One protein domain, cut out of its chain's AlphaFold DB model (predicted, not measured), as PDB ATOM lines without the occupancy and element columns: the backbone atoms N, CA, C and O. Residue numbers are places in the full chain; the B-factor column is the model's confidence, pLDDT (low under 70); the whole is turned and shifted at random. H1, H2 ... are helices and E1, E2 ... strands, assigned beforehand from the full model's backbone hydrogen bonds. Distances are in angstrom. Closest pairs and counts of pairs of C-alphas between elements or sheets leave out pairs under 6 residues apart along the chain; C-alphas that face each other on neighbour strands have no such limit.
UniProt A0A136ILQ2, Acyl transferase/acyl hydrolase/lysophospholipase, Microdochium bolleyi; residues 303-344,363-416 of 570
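This is residues 303 to 344 and 363 to 416 of the 570 residues of the protein "Acyl transferase/acyl hydrolase/lysophospholipase" of Microdochium bolleyi (UniProt A0A136ILQ2). Two helices, H2 and H3, cross each other over one face of a strongly twisted four-stranded sheet, making two layers, helices over strands. The sheet's other face is bare, the short helix H1 lies beyond its E4 edge, and residues 399 to 406 stick out as a free loop. The 96 printed residues include three named helices and four named strands, in the order H1 E1 H2 E2 E3 H3 E4; the sheet runs E2 E3 E1 E4, all antiparallel. The class is mixed, and the whole is compact, with a radius of gyration of the C-alphas of 13.0 A and spans of 38 by 26 by 26 A.

H1, residues 303 to 310, is close to but not clearly touching H3, residues 380 to 399; their closest C-alphas, of Met 304 and Tyr 384, are 7.4 A apart. E1, residues 319 to 323, is antiparallel to E4, residues 412 to 415, and to E3, residues 373 to 377; N 321 and O 414 at 2.9 A, and N 320 and O 376 at 2.8 A, are within hydrogen-bond range. H2, residues 327 to 344, is over E3 at a height over the sheet of 8.0 A. E2, residues 364 to 370, forms a hairpin with E3, with N 369 and O 373 at 2.8 A. H3 runs along E1, at 3 degrees on the local plane, at a height over the sheet of 9.0 A. H2 and H3 touch, closest at the C-alphas of Cys 333 and Gln 389, 5.7 A apart, with a steep tilt of 49 degrees, opposite ways. E3, H3 and E4 form a split strand-helix-strand unit, two same-way strands with E1 between them, with a right-handed crossover. In H1, H2 and H3 every O i to N i+4 pair is within hydrogen-bond range.

H1 begins at C-alpha 303, (-7.398, 32.603, -30.239). H2 is 25.6 A long, E2 16.0 A and H3 29.0 A. E4 ends at C-alpha 415, (1.254, 44.680, -24.088).

The C-alphas farthest apart, of Ser 344 and Arg 406, are 40.8 A apart. Residues 345 to 362 are not printed, and C-alphas 344 and 363 are 14.5 A apart across this cut. The link from H3 to E4 is long. Residues 343 to 344 and 397 to 409 have pLDDT under 70.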
ATOM      1  N   ALA A 303      -7.652  33.413 -31.432       93.69
ATOM      2  CA  ALA A 303      -7.398  32.603 -30.239       93.69
ATOM      3  C   ALA A 303      -6.238  33.136 -29.370       93.69
ATOM      4  O   ALA A 303      -6.349  33.125 -28.149       93.69
ATOM      5  N   MET A 304      -5.150  33.645 -29.969       94.12
ATOM      6  CA  MET A 304      -4.050  34.279 -29.217       94.12
ATOM      7  C   MET A 304      -4.482  35.612 -28.592       94.12
ATOM      8  O   MET A 304      -4.082  35.926 -27.475       94.12
ATOM      9  N   GLN A 305      -5.312  36.389 -29.296       93.69
ATOM     10  CA  GLN A 305      -5.861  37.643 -28.770       93.69
ATOM     11  C   GLN A 305      -6.781  37.361 -27.571       93.69
ATOM     12  O   GLN A 305      -6.591  37.931 -26.499       93.69
ATOM     13  N   GLN A 306      -7.717  36.419 -27.723       95.56
ATOM     14  CA  GLN A 306      -8.656  36.013 -26.676       95.56
ATOM     15  C   GLN A 306      -7.950  35.410 -25.450       95.56
ATOM     16  O   GLN A 306      -8.308  35.747 -24.324       95.56
ATOM     17  N   ASP A 307      -6.924  34.577 -25.641       96.69
ATOM     18  CA  ASP A 307      -6.131  34.019 -24.539       96.69
ATOM     19  C   ASP A 307      -5.349  35.101 -23.768       96.69
ATOM     20  O   ASP A 307      -5.397  35.117 -22.537       96.69
ATOM     21  N   SER A 308      -4.686  36.045 -24.448       95.38
ATOM     22  CA  SER A 308      -4.007  37.157 -23.762       95.38
ATOM     23  C   SER A 308      -4.985  38.112 -23.064       95.38
ATOM     24  O   SER A 308      -4.671  38.606 -21.981       95.38
ATOM     25  N   LEU A 309      -6.192  38.327 -23.605       94.62
ATOM     26  CA  LEU A 309      -7.259  39.059 -22.906       94.62
ATOM     27  C   LEU A 309      -7.722  38.319 -21.639       94.62
ATOM     28  O   LEU A 309      -7.796  38.932 -20.577       94.62
ATOM     29  N   HIS A 310      -7.939  37.002 -21.715       94.75
ATOM     30  CA  HIS A 310      -8.300  36.149 -20.570       94.75
ATOM     31  C   HIS A 310      -7.207  36.106 -19.477       94.75
ATOM     32  O   HIS A 310      -7.480  35.757 -18.329       94.75
ATOM     33  N   HIS A 311      -5.964  36.463 -19.804       92.12
ATOM     34  CA  HIS A 311      -4.841  36.529 -18.862       92.12
ATOM     35  C   HIS A 311      -4.457  37.964 -18.457       92.12
ATOM     36  O   HIS A 311      -3.374  38.179 -17.908       92.12
ATOM     37  N   ASP A 312      -5.339  38.944 -18.694       92.44
ATOM     38  CA  ASP A 312      -5.149  40.355 -18.332       92.44
ATOM     39  C   ASP A 312      -3.997  41.070 -19.079       92.44
ATOM     40  O   ASP A 312      -3.602  42.187 -18.730       92.44
ATOM     41  N   GLU A 313      -3.451  40.459 -20.135       94.50
ATOM     42  CA  GLU A 313      -2.223  40.890 -20.820       94.50
ATOM     43  C   GLU A 313      -2.457  42.004 -21.856       94.50
ATOM     44  O   GLU A 313      -1.497  42.663 -22.255       94.50
ATOM     45  N   ARG A 314      -3.724  42.262 -22.230       93.81
ATOM     46  CA  ARG A 314      -4.177  43.044 -23.409       93.81
ATOM     47  C   ARG A 314      -3.910  42.338 -24.751       93.81
ATOM     48  O   ARG A 314      -3.237  41.315 -24.805       93.81
ATOM     49  N   ASN A 315      -4.453  42.892 -25.836       92.88
ATOM     50  CA  ASN A 315      -4.203  42.417 -27.201       92.88
ATOM     51  C   ASN A 315      -2.697  42.455 -27.533       92.88
ATOM     52  O   ASN A 315      -2.063  43.468 -27.232       92.88
ATOM     53  N   PRO A 316      -2.127  41.425 -28.188       94.44
ATOM     54  CA  PRO A 316      -0.723  41.431 -28.586       94.44
ATOM     55  C   PRO A 316      -0.334  42.588 -29.519       94.44
ATOM     56  O   PRO A 316      -0.913  42.780 -30.587       94.44
ATOM     57  N   THR A 317       0.702  43.323 -29.119       94.19
ATOM     58  CA  THR A 317       1.349  44.436 -29.839       94.19
ATOM     59  C   THR A 317       2.870  44.191 -29.896       94.19
ATOM     60  O   THR A 317       3.341  43.226 -29.282       94.19
ATOM     61  N   PRO A 318       3.678  44.988 -30.625       94.38
ATOM     62  CA  PRO A 318       5.094  44.679 -30.826       94.38
ATOM     63  C   PRO A 318       6.017  45.126 -29.672       94.38
ATOM     64  O   PRO A 318       7.240  45.094 -29.815       94.38
ATOM     65  N   MET A 319       5.454  45.522 -28.519       95.62
ATOM     66  CA  MET A 319       6.203  45.797 -27.286       95.62
ATOM     67  C   MET A 319       5.463  45.267 -26.045       95.62
ATOM     68  O   MET A 319       4.289  45.571 -25.819       95.62
ATOM     69  N   LEU A 320       6.161  44.499 -25.206       96.88
ATOM     70  CA  LEU A 320       5.632  43.859 -23.998       96.88
ATOM     71  C   LEU A 320       6.314  44.415 -22.741       96.88
ATOM     72  O   LEU A 320       7.512  44.222 -22.546       96.88
ATOM     73  N   SER A 321       5.550  45.051 -21.853       96.06
ATOM     74  CA  SER A 321       6.024  45.492 -20.537       96.06
ATOM     75  C   SER A 321       5.912  44.360 -19.516       96.06
ATOM     76  O   SER A 321       4.811  43.870 -19.259       96.06
ATOM     77  N   VAL A 322       7.020  44.010 -18.861       95.06
ATOM     78  CA  VAL A 322       7.115  42.946 -17.847       95.06
ATOM     79  C   VAL A 322       7.518  43.541 -16.497       95.06
ATOM     80  O   VAL A 322       8.461  44.326 -16.418       95.06
ATOM     81  N   ARG A 323       6.807  43.176 -15.428       91.62
ATOM     82  CA  ARG A 323       7.003  43.657 -14.052       91.62
ATOM     83  C   ARG A 323       7.068  42.499 -13.057       91.62
ATOM     84  O   ARG A 323       6.372  41.508 -13.258       91.62
ATOM     85  N   GLY A 324       7.837  42.644 -11.978       87.31
ATOM     86  CA  GLY A 324       7.922  41.646 -10.896       87.31
ATOM     87  C   GLY A 324       8.716  40.384 -11.257       87.31
ATOM     88  O   GLY A 324       8.523  39.333 -10.657       87.31
ATOM     89  N   LEU A 325       9.594  40.469 -12.261       88.38
ATOM     90  CA  LEU A 325      10.661  39.495 -12.496       88.38
ATOM     91  C   LEU A 325      12.002  40.205 -12.356       88.38
ATOM     92  O   LEU A 325      12.140  41.348 -12.795       88.38
ATOM     93  N   SER A 326      13.004  39.505 -11.827       90.50
ATOM     94  CA  SER A 326      14.393  39.947 -11.929       90.50
ATOM     95  C   SER A 326      14.869  39.886 -13.385       90.50
ATOM     96  O   SER A 326      14.368  39.090 -14.189       90.50
ATOM     97  N   ARG A 327      15.889  40.687 -13.727       91.81
ATOM     98  CA  ARG A 327      16.496  40.672 -15.069       91.81
ATOM     99  C   ARG A 327      16.904  39.257 -15.496       91.81
ATOM    100  O   ARG A 327      16.613  38.861 -16.616       91.81
ATOM    101  N   ALA A 328      17.513  38.483 -14.594       91.50
ATOM    102  CA  ALA A 328      17.960  37.115 -14.866       91.50
ATOM    103  C   ALA A 328      16.800  36.173 -15.247       91.50
ATOM    104  O   ALA A 328      16.891  35.483 -16.260       91.50
ATOM    105  N   ALA A 329      15.691  36.199 -14.498       90.56
ATOM    106  CA  ALA A 329      14.519  35.365 -14.781       90.56
ATOM    107  C   ALA A 329      13.841  35.734 -16.115       90.56
ATOM    108  O   ALA A 329      13.391  34.859 -16.859       90.56
ATOM    109  N   LEU A 330      13.809  37.027 -16.465       93.38
ATOM    110  CA  LEU A 330      13.331  37.468 -17.778       93.38
ATOM    111  C   LEU A 330      14.298  37.059 -18.904       93.38
ATOM    112  O   LEU A 330      13.841  36.619 -19.959       93.38
ATOM    113  N   GLN A 331      15.614  37.131 -18.681       93.94
ATOM    114  CA  GLN A 331      16.620  36.647 -19.632       93.94
ATOM    115  C   GLN A 331      16.479  35.142 -19.907       93.94
ATOM    116  O   GLN A 331      16.547  34.737 -21.062       93.94
ATOM    117  N   GLU A 332      16.201  34.316 -18.895       91.44
ATOM    118  CA  GLU A 332      15.938  32.884 -19.088       91.44
ATOM    119  C   GLU A 332      14.676  32.638 -19.941       91.44
ATOM    120  O   GLU A 332      14.709  31.861 -20.902       91.44
ATOM    121  N   CYS A 333      13.583  33.363 -19.668       92.25
ATOM    122  CA  CYS A 333      12.360  33.312 -20.480       92.25
ATOM    123  C   CYS A 333      12.612  33.732 -21.944       92.25
ATOM    124  O   CYS A 333      12.067  33.123 -22.874       92.25
ATOM    125  N   LEU A 334      13.464  34.742 -22.158       92.56
ATOM    126  CA  LEU A 334      13.893  35.202 -23.481       92.56
ATOM    127  C   LEU A 334      14.773  34.169 -24.191       92.56
ATOM    128  O   LEU A 334      14.504  33.853 -25.345       92.56
ATOM    129  N   HIS A 335      15.766  33.583 -23.517       90.81
ATOM    130  CA  HIS A 335      16.624  32.537 -24.083       90.81
ATOM    131  C   HIS A 335      15.811  31.294 -24.482       90.81
ATOM    132  O   HIS A 335      15.999  30.757 -25.574       90.81
ATOM    133  N   SER A 336      14.859  30.874 -23.638       87.88
ATOM    134  CA  SER A 336      13.939  29.770 -23.937       87.88
ATOM    135  C   SER A 336      13.111  30.050 -25.199       87.88
ATOM    136  O   SER A 336      13.078  29.224 -26.115       87.88
ATOM    137  N   THR A 337      12.516  31.247 -25.288       89.69
ATOM    138  CA  THR A 337      11.719  31.684 -26.448       89.69
ATOM    139  C   THR A 337      12.572  31.805 -27.716       89.69
ATOM    140  O   THR A 337      12.239  31.205 -28.736       89.69
ATOM    141  N   ASN A 338      13.704  32.510 -27.663       89.75
ATOM    142  CA  ASN A 338      14.579  32.735 -28.818       89.75
ATOM    143  C   ASN A 338      15.172  31.429 -29.368       89.75
ATOM    144  O   ASN A 338      15.253  31.269 -30.584       89.75
ATOM    145  N   ARG A 339      15.498  30.453 -28.507       85.94
ATOM    146  CA  ARG A 339      15.919  29.108 -28.936       85.94
ATOM    147  C   ARG A 339      14.827  28.387 -29.733       85.94
ATOM    148  O   ARG A 339      15.134  27.772 -30.751       85.94
ATOM    149  N   TYR A 340      13.564  28.482 -29.309       79.19
ATOM    150  CA  TYR A 340      12.434  27.910 -30.054       79.19
ATOM    151  C   TYR A 340      12.235  28.610 -31.411       79.19
ATOM    152  O   TYR A 340      12.034  27.949 -32.429       79.19
ATOM    153  N   LEU A 341      12.362  29.942 -31.445       78.75
ATOM    154  CA  LEU A 341      12.296  30.723 -32.685       78.75
ATOM    155  C   LEU A 341      13.434  30.367 -33.656       78.75
ATOM    156  O   LEU A 341      13.178  30.261 -34.851       78.75
ATOM    157  N   GLY A 342      14.655  30.144 -33.161       73.31
ATOM    158  CA  GLY A 342      15.793  29.692 -33.969       73.31
ATOM    159  C   GLY A 342      15.595  28.283 -34.533       73.31
ATOM    160  O   GLY A 342      15.722  28.079 -35.738       73.31
ATOM    161  N   ALA A 343      15.189  27.323 -33.696       60.25
ATOM    162  CA  ALA A 343      14.910  25.952 -34.137       60.25
ATOM    163  C   ALA A 343      13.808  25.891 -35.216       60.25
ATOM    164  O   ALA A 343      13.934  25.152 -36.189       60.25
ATOM    165  N   SER A 344      12.765  26.723 -35.088       58.41
ATOM    166  CA  SER A 344      11.668  26.812 -36.061       58.41
ATOM    167  C   SER A 344      12.043  27.488 -37.395       58.41
ATOM    168  O   SER A 344      11.222  27.468 -38.319       58.41
ATOM    169  N   LEU A 363      13.978  38.321 -29.712       90.06
ATOM    170  CA  LEU A 363      13.389  39.129 -28.646       90.06
ATOM    171  C   LEU A 363      14.483  39.583 -27.677       90.06
ATOM    172  O   LEU A 363      15.231  38.749 -27.159       90.06
ATOM    173  N   GLU A 364      14.532  40.876 -27.374       89.62
ATOM    174  CA  GLU A 364      15.492  41.457 -26.433       89.62
ATOM    175  C   GLU A 364      14.827  42.450 -25.478       89.62
ATOM    176  O   GLU A 364      13.827  43.085 -25.816       89.62
ATOM    177  N   ILE A 365      15.416  42.620 -24.287       95.44
ATOM    178  CA  ILE A 365      15.062  43.740 -23.408       95.44
ATOM    179  C   ILE A 365      15.518  45.029 -24.093       95.44
ATOM    180  O   ILE A 365      16.714  45.243 -24.300       95.44
ATOM    181  N   CYS A 366      14.546  45.870 -24.424       94.38
ATOM    182  CA  CYS A 366      14.732  47.154 -25.083       94.38
ATOM    183  C   CYS A 366      14.704  48.327 -24.088       94.38
ATOM    184  O   CYS A 366      15.359  49.343 -24.313       94.38
ATOM    185  N   MET A 367      14.000  48.169 -22.957       95.69
ATOM    186  CA  MET A 367      13.948  49.160 -21.879       95.69
ATOM    187  C   MET A 367      14.134  48.527 -20.495       95.69
ATOM    188  O   MET A 367      13.514  47.509 -20.175       95.69
ATOM    189  N   VAL A 368      14.908  49.196 -19.645       94.81
ATOM    190  CA  VAL A 368      15.017  49.008 -18.195       94.81
ATOM    191  C   VAL A 368      14.373  50.230 -17.536       94.81
ATOM    192  O   VAL A 368      14.979  51.291 -17.413       94.81
ATOM    193  N   ASN A 369      13.113  50.091 -17.126       91.94
ATOM    194  CA  ASN A 369      12.355  51.156 -16.460       91.94
ATOM    195  C   ASN A 369      12.590  51.177 -14.939       91.94
ATOM    196  O   ASN A 369      12.335  52.180 -14.279       91.94
ATOM    197  N   GLY A 370      13.061  50.061 -14.381       88.75
ATOM    198  CA  GLY A 370      13.414  49.892 -12.976       88.75
ATOM    199  C   GLY A 370      13.969  48.485 -12.709       88.75
ATOM    200  O   GLY A 370      13.980  47.662 -13.625       88.75
ATOM    201  N   PRO A 371      14.385  48.169 -11.467       87.50
ATOM    202  CA  PRO A 371      15.056  46.901 -11.132       87.50
ATOM    203  C   PRO A 371      14.280  45.630 -11.514       87.50
ATOM    204  O   PRO A 371      14.881  44.599 -11.802       87.50
ATOM    205  N   GLU A 372      12.949  45.729 -11.529       89.94
ATOM    206  CA  GLU A 372      12.009  44.665 -11.898       89.94
ATOM    207  C   GLU A 372      10.892  45.203 -12.815       89.94
ATOM    208  O   GLU A 372       9.754  44.737 -12.755       89.94
ATOM    209  N   HIS A 373      11.173  46.224 -13.638       92.69
ATOM    210  CA  HIS A 373      10.270  46.669 -14.711       92.69
ATOM    211  C   HIS A 373      11.059  46.831 -16.010       92.69
ATOM    212  O   HIS A 373      11.874  47.740 -16.150       92.69
ATOM    213  N   PHE A 374      10.766  45.961 -16.970       95.50
ATOM    214  CA  PHE A 374      11.410  45.890 -18.276       95.50
ATOM    215  C   PHE A 374      10.388  46.042 -19.406       95.50
ATOM    216  O   PHE A 374       9.188  45.832 -19.204       95.50
ATOM    217  N   VAL A 375      10.864  46.350 -20.610       96.88
ATOM    218  CA  VAL A 375      10.100  46.191 -21.857       96.88
ATOM    219  C   VAL A 375      10.907  45.328 -22.823       96.88
ATOM    220  O   VAL A 375      12.137  45.403 -22.850       96.88
ATOM    221  N   VAL A 376      10.208  44.492 -23.588       97.25
ATOM    222  CA  VAL A 376      10.754  43.646 -24.656       97.25
ATOM    223  C   VAL A 376      10.079  44.028 -25.971       97.25
ATOM    224  O   VAL A 376       8.849  44.064 -26.029       97.25
ATOM    225  N   SER A 377      10.865  44.280 -27.018       94.00
ATOM    226  CA  SER A 377      10.374  44.591 -28.372       94.00
ATOM    227  C   SER A 377      10.468  43.374 -29.298       94.00
ATOM    228  O   SER A 377      11.337  42.518 -29.119       94.00
ATOM    229  N   GLY A 378       9.584  43.296 -30.296       92.25
ATOM    230  CA  GLY A 378       9.635  42.289 -31.365       92.25
ATOM    231  C   GLY A 378       8.260  41.925 -31.943       92.25
ATOM    232  O   GLY A 378       7.260  42.547 -31.594       92.25
ATOM    233  N   PRO A 379       8.163  40.908 -32.821       91.81
ATOM    234  CA  PRO A 379       6.895  40.507 -33.432       91.81
ATOM    235  C   PRO A 379       5.834  40.114 -32.383       91.81
ATOM    236  O   PRO A 379       6.135  39.290 -31.512       91.81
ATOM    237  N   PRO A 380       4.579  40.606 -32.472       92.94
ATOM    238  CA  PRO A 380       3.544  40.370 -31.458       92.94
ATOM    239  C   PRO A 380       3.308  38.886 -31.139       92.94
ATOM    240  O   PRO A 380       3.173  38.502 -29.978       92.94
ATOM    241  N   ARG A 381       3.345  38.016 -32.159       91.00
ATOM    242  CA  ARG A 381       3.233  36.554 -32.005       91.00
ATOM    243  C   ARG A 381       4.397  35.936 -31.217       91.00
ATOM    244  O   ARG A 381       4.205  34.948 -30.512       91.00
ATOM    245  N   HIS A 382       5.602  36.492 -31.326       91.69
ATOM    246  CA  HIS A 382       6.768  36.029 -30.567       91.69
ATOM    247  C   HIS A 382       6.684  36.500 -29.110       91.69
ATOM    248  O   HIS A 382       6.931  35.713 -28.199       91.69
ATOM    249  N   LEU A 383       6.248  37.744 -28.881       94.62
ATOM    250  CA  LEU A 383       5.989  38.284 -27.543       94.62
ATOM    251  C   LEU A 383       4.840  37.552 -26.822       94.62
ATOM    252  O   LEU A 383       4.927  37.318 -25.620       94.62
ATOM    253  N   TYR A 384       3.815  37.091 -27.546       94.50
ATOM    254  CA  TYR A 384       2.813  36.155 -27.020       94.50
ATOM    255  C   TYR A 384       3.457  34.832 -26.554       94.50
ATOM    256  O   TYR A 384       3.194  34.362 -25.449       94.50
ATOM    257  N   GLY A 385       4.375  34.262 -27.344       93.12
ATOM    258  CA  GLY A 385       5.157  33.084 -26.938       93.12
ATOM    259  C   GLY A 385       5.995  33.314 -25.671       93.12
ATOM    260  O   GLY A 385       6.065  32.433 -24.811       93.12
ATOM    261  N   LEU A 386       6.559  34.515 -25.512       94.44
ATOM    262  CA  LEU A 386       7.255  34.934 -24.293       94.44
ATOM    263  C   LEU A 386       6.299  35.059 -23.093       94.44
ATOM    264  O   LEU A 386       6.652  34.617 -21.999       94.44
ATOM    265  N   ASN A 387       5.078  35.576 -23.284       94.75
ATOM    266  CA  ASN A 387       4.048  35.581 -22.239       94.75
ATOM    267  C   ASN A 387       3.748  34.167 -21.730       94.75
ATOM    268  O   ASN A 387       3.665  33.976 -20.519       94.75
ATOM    269  N   LEU A 388       3.684  33.150 -22.597       93.06
ATOM    270  CA  LEU A 388       3.496  31.759 -22.157       93.06
ATOM    271  C   LEU A 388       4.650  31.258 -21.262       93.06
ATOM    272  O   LEU A 388       4.393  30.586 -20.259       93.06
ATOM    273  N   GLN A 389       5.907  31.625 -21.554       91.38
ATOM    274  CA  GLN A 389       7.044  31.321 -20.664       91.38
ATOM    275  C   GLN A 389       6.937  32.086 -19.333       91.38
ATOM    276  O   GLN A 389       7.115  31.498 -18.267       91.38
ATOM    277  N   ILE A 390       6.561  33.365 -19.373       91.94
ATOM    278  CA  ILE A 390       6.363  34.205 -18.184       91.94
ATOM    279  C   ILE A 390       5.206  33.678 -17.308       91.94
ATOM    280  O   ILE A 390       5.325  33.645 -16.084       91.94
ATOM    281  N   ARG A 391       4.107  33.182 -17.895       90.25
ATOM    282  CA  ARG A 391       3.027  32.478 -17.172       90.25
ATOM    283  C   ARG A 391       3.517  31.175 -16.533       90.25
ATOM    284  O   ARG A 391       3.101  30.866 -15.418       90.25
ATOM    285  N   LYS A 392       4.403  30.419 -17.196       86.06
ATOM    286  CA  LYS A 392       5.030  29.218 -16.614       86.06
ATOM    287  C   LYS A 392       5.916  29.580 -15.415       86.06
ATOM    288  O   LYS A 392       5.772  28.955 -14.370       86.06
ATOM    289  N   ALA A 393       6.761  30.607 -15.536       79.94
ATOM    290  CA  ALA A 393       7.624  31.079 -14.450       79.94
ATOM    291  C   ALA A 393       6.817  31.493 -13.202       79.94
ATOM    292  O   ALA A 393       7.114  31.020 -12.106       79.94
ATOM    293  N   LYS A 394       5.728  32.262 -13.378       79.69
ATOM    294  CA  LYS A 394       4.782  32.605 -12.292       79.69
ATOM    295  C   LYS A 394       4.256  31.373 -11.556       79.69
ATOM    296  O   LYS A 394       4.192  31.367 -10.333       79.69
ATOM    297  N   ARG A 395       3.851  30.331 -12.294       77.38
ATOM    298  CA  ARG A 395       3.285  29.107 -11.702       77.38
ATOM    299  C   ARG A 395       4.318  28.346 -10.868       77.38
ATOM    300  O   ARG A 395       3.960  27.866  -9.802       77.38
ATOM    301  N   LEU A 396       5.577  28.285 -11.307       71.00
ATOM    302  CA  LEU A 396       6.656  27.643 -10.542       71.00
ATOM    303  C   LEU A 396       6.951  28.402  -9.236       71.00
ATOM    304  O   LEU A 396       6.918  27.800  -8.169       71.00
ATOM    305  N   GLN A 397       7.071  29.736  -9.294       67.12
ATOM    306  CA  GLN A 397       7.253  30.590  -8.105       67.12
ATOM    307  C   GLN A 397       6.152  30.417  -7.038       67.12
ATOM    308  O   GLN A 397       6.412  30.607  -5.853       67.12
ATOM    309  N   ILE A 398       4.926  30.067  -7.447       65.31
ATOM    310  CA  ILE A 398       3.800  29.798  -6.539       65.31
ATOM    311  C   ILE A 398       3.889  28.390  -5.921       65.31
ATOM    312  O   ILE A 398       3.489  28.215  -4.770       65.31
ATOM    313  N   VAL A 399       4.395  27.401  -6.667       59.44
ATOM    314  CA  VAL A 399       4.490  25.991  -6.244       59.44
ATOM    315  C   VAL A 399       5.665  25.750  -5.294       59.44
ATOM    316  O   VAL A 399       5.502  25.014  -4.326       59.44
ATOM    317  N   ASP A 400       6.805  26.414  -5.501       58.38
ATOM    318  CA  ASP A 400       8.035  26.210  -4.711       58.38
ATOM    319  C   ASP A 400       7.974  26.787  -3.275       58.38
ATOM    320  O   ASP A 400       8.988  26.890  -2.586       58.38
ATOM    321  N   GLY A 401       6.792  27.188  -2.793       53.12
ATOM    322  CA  GLY A 401       6.563  27.561  -1.392       53.12
ATOM    323  C   GLY A 401       7.198  28.880  -0.934       53.12
ATOM    324  O   GLY A 401       7.072  29.229   0.237       53.12
ATOM    325  N   LEU A 402       7.817  29.653  -1.834       53.81
ATOM    326  CA  LEU A 402       8.501  30.932  -1.558       53.81
ATOM    327  C   LEU A 402       7.550  32.106  -1.214       53.81
ATOM    328  O   LEU A 402       7.870  33.275  -1.435       53.81
ATOM    329  N   GLN A 403       6.381  31.810  -0.641       49.47
ATOM    330  CA  GLN A 403       5.429  32.791  -0.124       49.47
ATOM    331  C   GLN A 403       5.822  33.266   1.285       49.47
ATOM    332  O   GLN A 403       5.078  33.079   2.248       49.47
ATOM    333  N   ASP A 404       6.953  33.967   1.408       45.59
ATOM    334  CA  ASP A 404       7.015  34.993   2.453       45.59
ATOM    335  C   ASP A 404       6.003  36.080   2.058       45.59
ATOM    336  O   ASP A 404       6.115  36.691   0.990       45.59
ATOM    337  N   ALA A 405       4.980  36.296   2.889       42.56
ATOM    338  CA  ALA A 405       3.774  37.069   2.562       42.56
ATOM    339  C   ALA A 405       4.029  38.566   2.265       42.56
ATOM    340  O   ALA A 405       3.105  39.323   1.967       42.56
ATOM    341  N   ARG A 406       5.291  39.001   2.331       41.41
ATOM    342  CA  ARG A 406       5.784  40.338   1.972       41.41
ATOM    343  C   ARG A 406       6.212  40.441   0.500       41.41
ATOM    344  O   ARG A 406       6.320  41.548  -0.017       41.41
ATOM    345  N   SER A 407       6.417  39.315  -0.189       47.50
ATOM    346  CA  SER A 407       6.916  39.230  -1.574       47.50
ATOM    347  C   SER A 407       5.819  39.410  -2.646       47.50
ATOM    348  O   SER A 407       5.884  38.859  -3.743       47.50
ATOM    349  N   ALA A 408       4.762  40.171  -2.342       41.94
ATOM    350  CA  ALA A 408       3.534  40.258  -3.141       41.94
ATOM    351  C   ALA A 408       3.644  41.141  -4.410       41.94
ATOM    352  O   ALA A 408       2.716  41.869  -4.761       41.94
ATOM    353  N   ALA A 409       4.765  41.060  -5.129       54.47
ATOM    354  CA  ALA A 409       4.962  41.645  -6.456       54.47
ATOM    355  C   ALA A 409       4.777  40.578  -7.554       54.47
ATOM    356  O   ALA A 409       5.655  40.368  -8.388       54.47
ATOM    357  N   ALA A 410       3.631  39.882  -7.538       70.44
ATOM    358  CA  ALA A 410       3.323  38.812  -8.488       70.44
ATOM    359  C   ALA A 410       3.562  39.269  -9.938       70.44
ATOM    360  O   ALA A 410       3.030  40.298 -10.369       70.44
ATOM    361  N   ALA A 411       4.373  38.515 -10.688       81.94
ATOM    362  CA  ALA A 411       4.868  38.993 -11.969       81.94
ATOM    363  C   ALA A 411       3.726  39.279 -12.959       81.94
ATOM    364  O   ALA A 411       2.864  38.438 -13.232       81.94
ATOM    365  N   THR A 412       3.729  40.466 -13.554       89.50
ATOM    366  CA  THR A 412       2.719  40.906 -14.524       89.50
ATOM    367  C   THR A 412       3.370  41.217 -15.858       89.50
ATOM    368  O   THR A 412       4.489  41.715 -15.928       89.50
ATOM    369  N   SER A 413       2.672  40.900 -16.939       94.00
ATOM    370  CA  SER A 413       3.143  41.123 -18.299       94.00
ATOM    371  C   SER A 413       1.976  41.658 -19.116       94.00
ATOM    372  O   SER A 413       0.889  41.088 -19.088       94.00
ATOM    373  N   ARG A 414       2.161  42.822 -19.744       94.81
ATOM    374  CA  ARG A 414       1.106  43.545 -20.461       94.81
ATOM    375  C   ARG A 414       1.658  44.202 -21.717       94.81
ATOM    376  O   ARG A 414       2.699  44.856 -21.670       94.81
ATOM    377  N   PHE A 415       0.942  44.042 -22.818       95.75
ATOM    378  CA  PHE A 415       1.254  44.680 -24.088       95.75
ATOM    379  C   PHE A 415       1.071  46.200 -23.999       95.75
ATOM    380  O   PHE A 415       0.118  46.697 -23.383       95.75
ATOM    381  N   LEU A 416       2.025  46.935 -24.575       94.31
ATOM    382  CA  LEU A 416       1.998  48.395 -24.664       94.31
ATOM    383  C   LEU A 416       1.164  48.832 -25.867       94.31
ATOM    384  O   LEU A 416       1.129  48.139 -26.881       94.31
TER     385      LEU A 416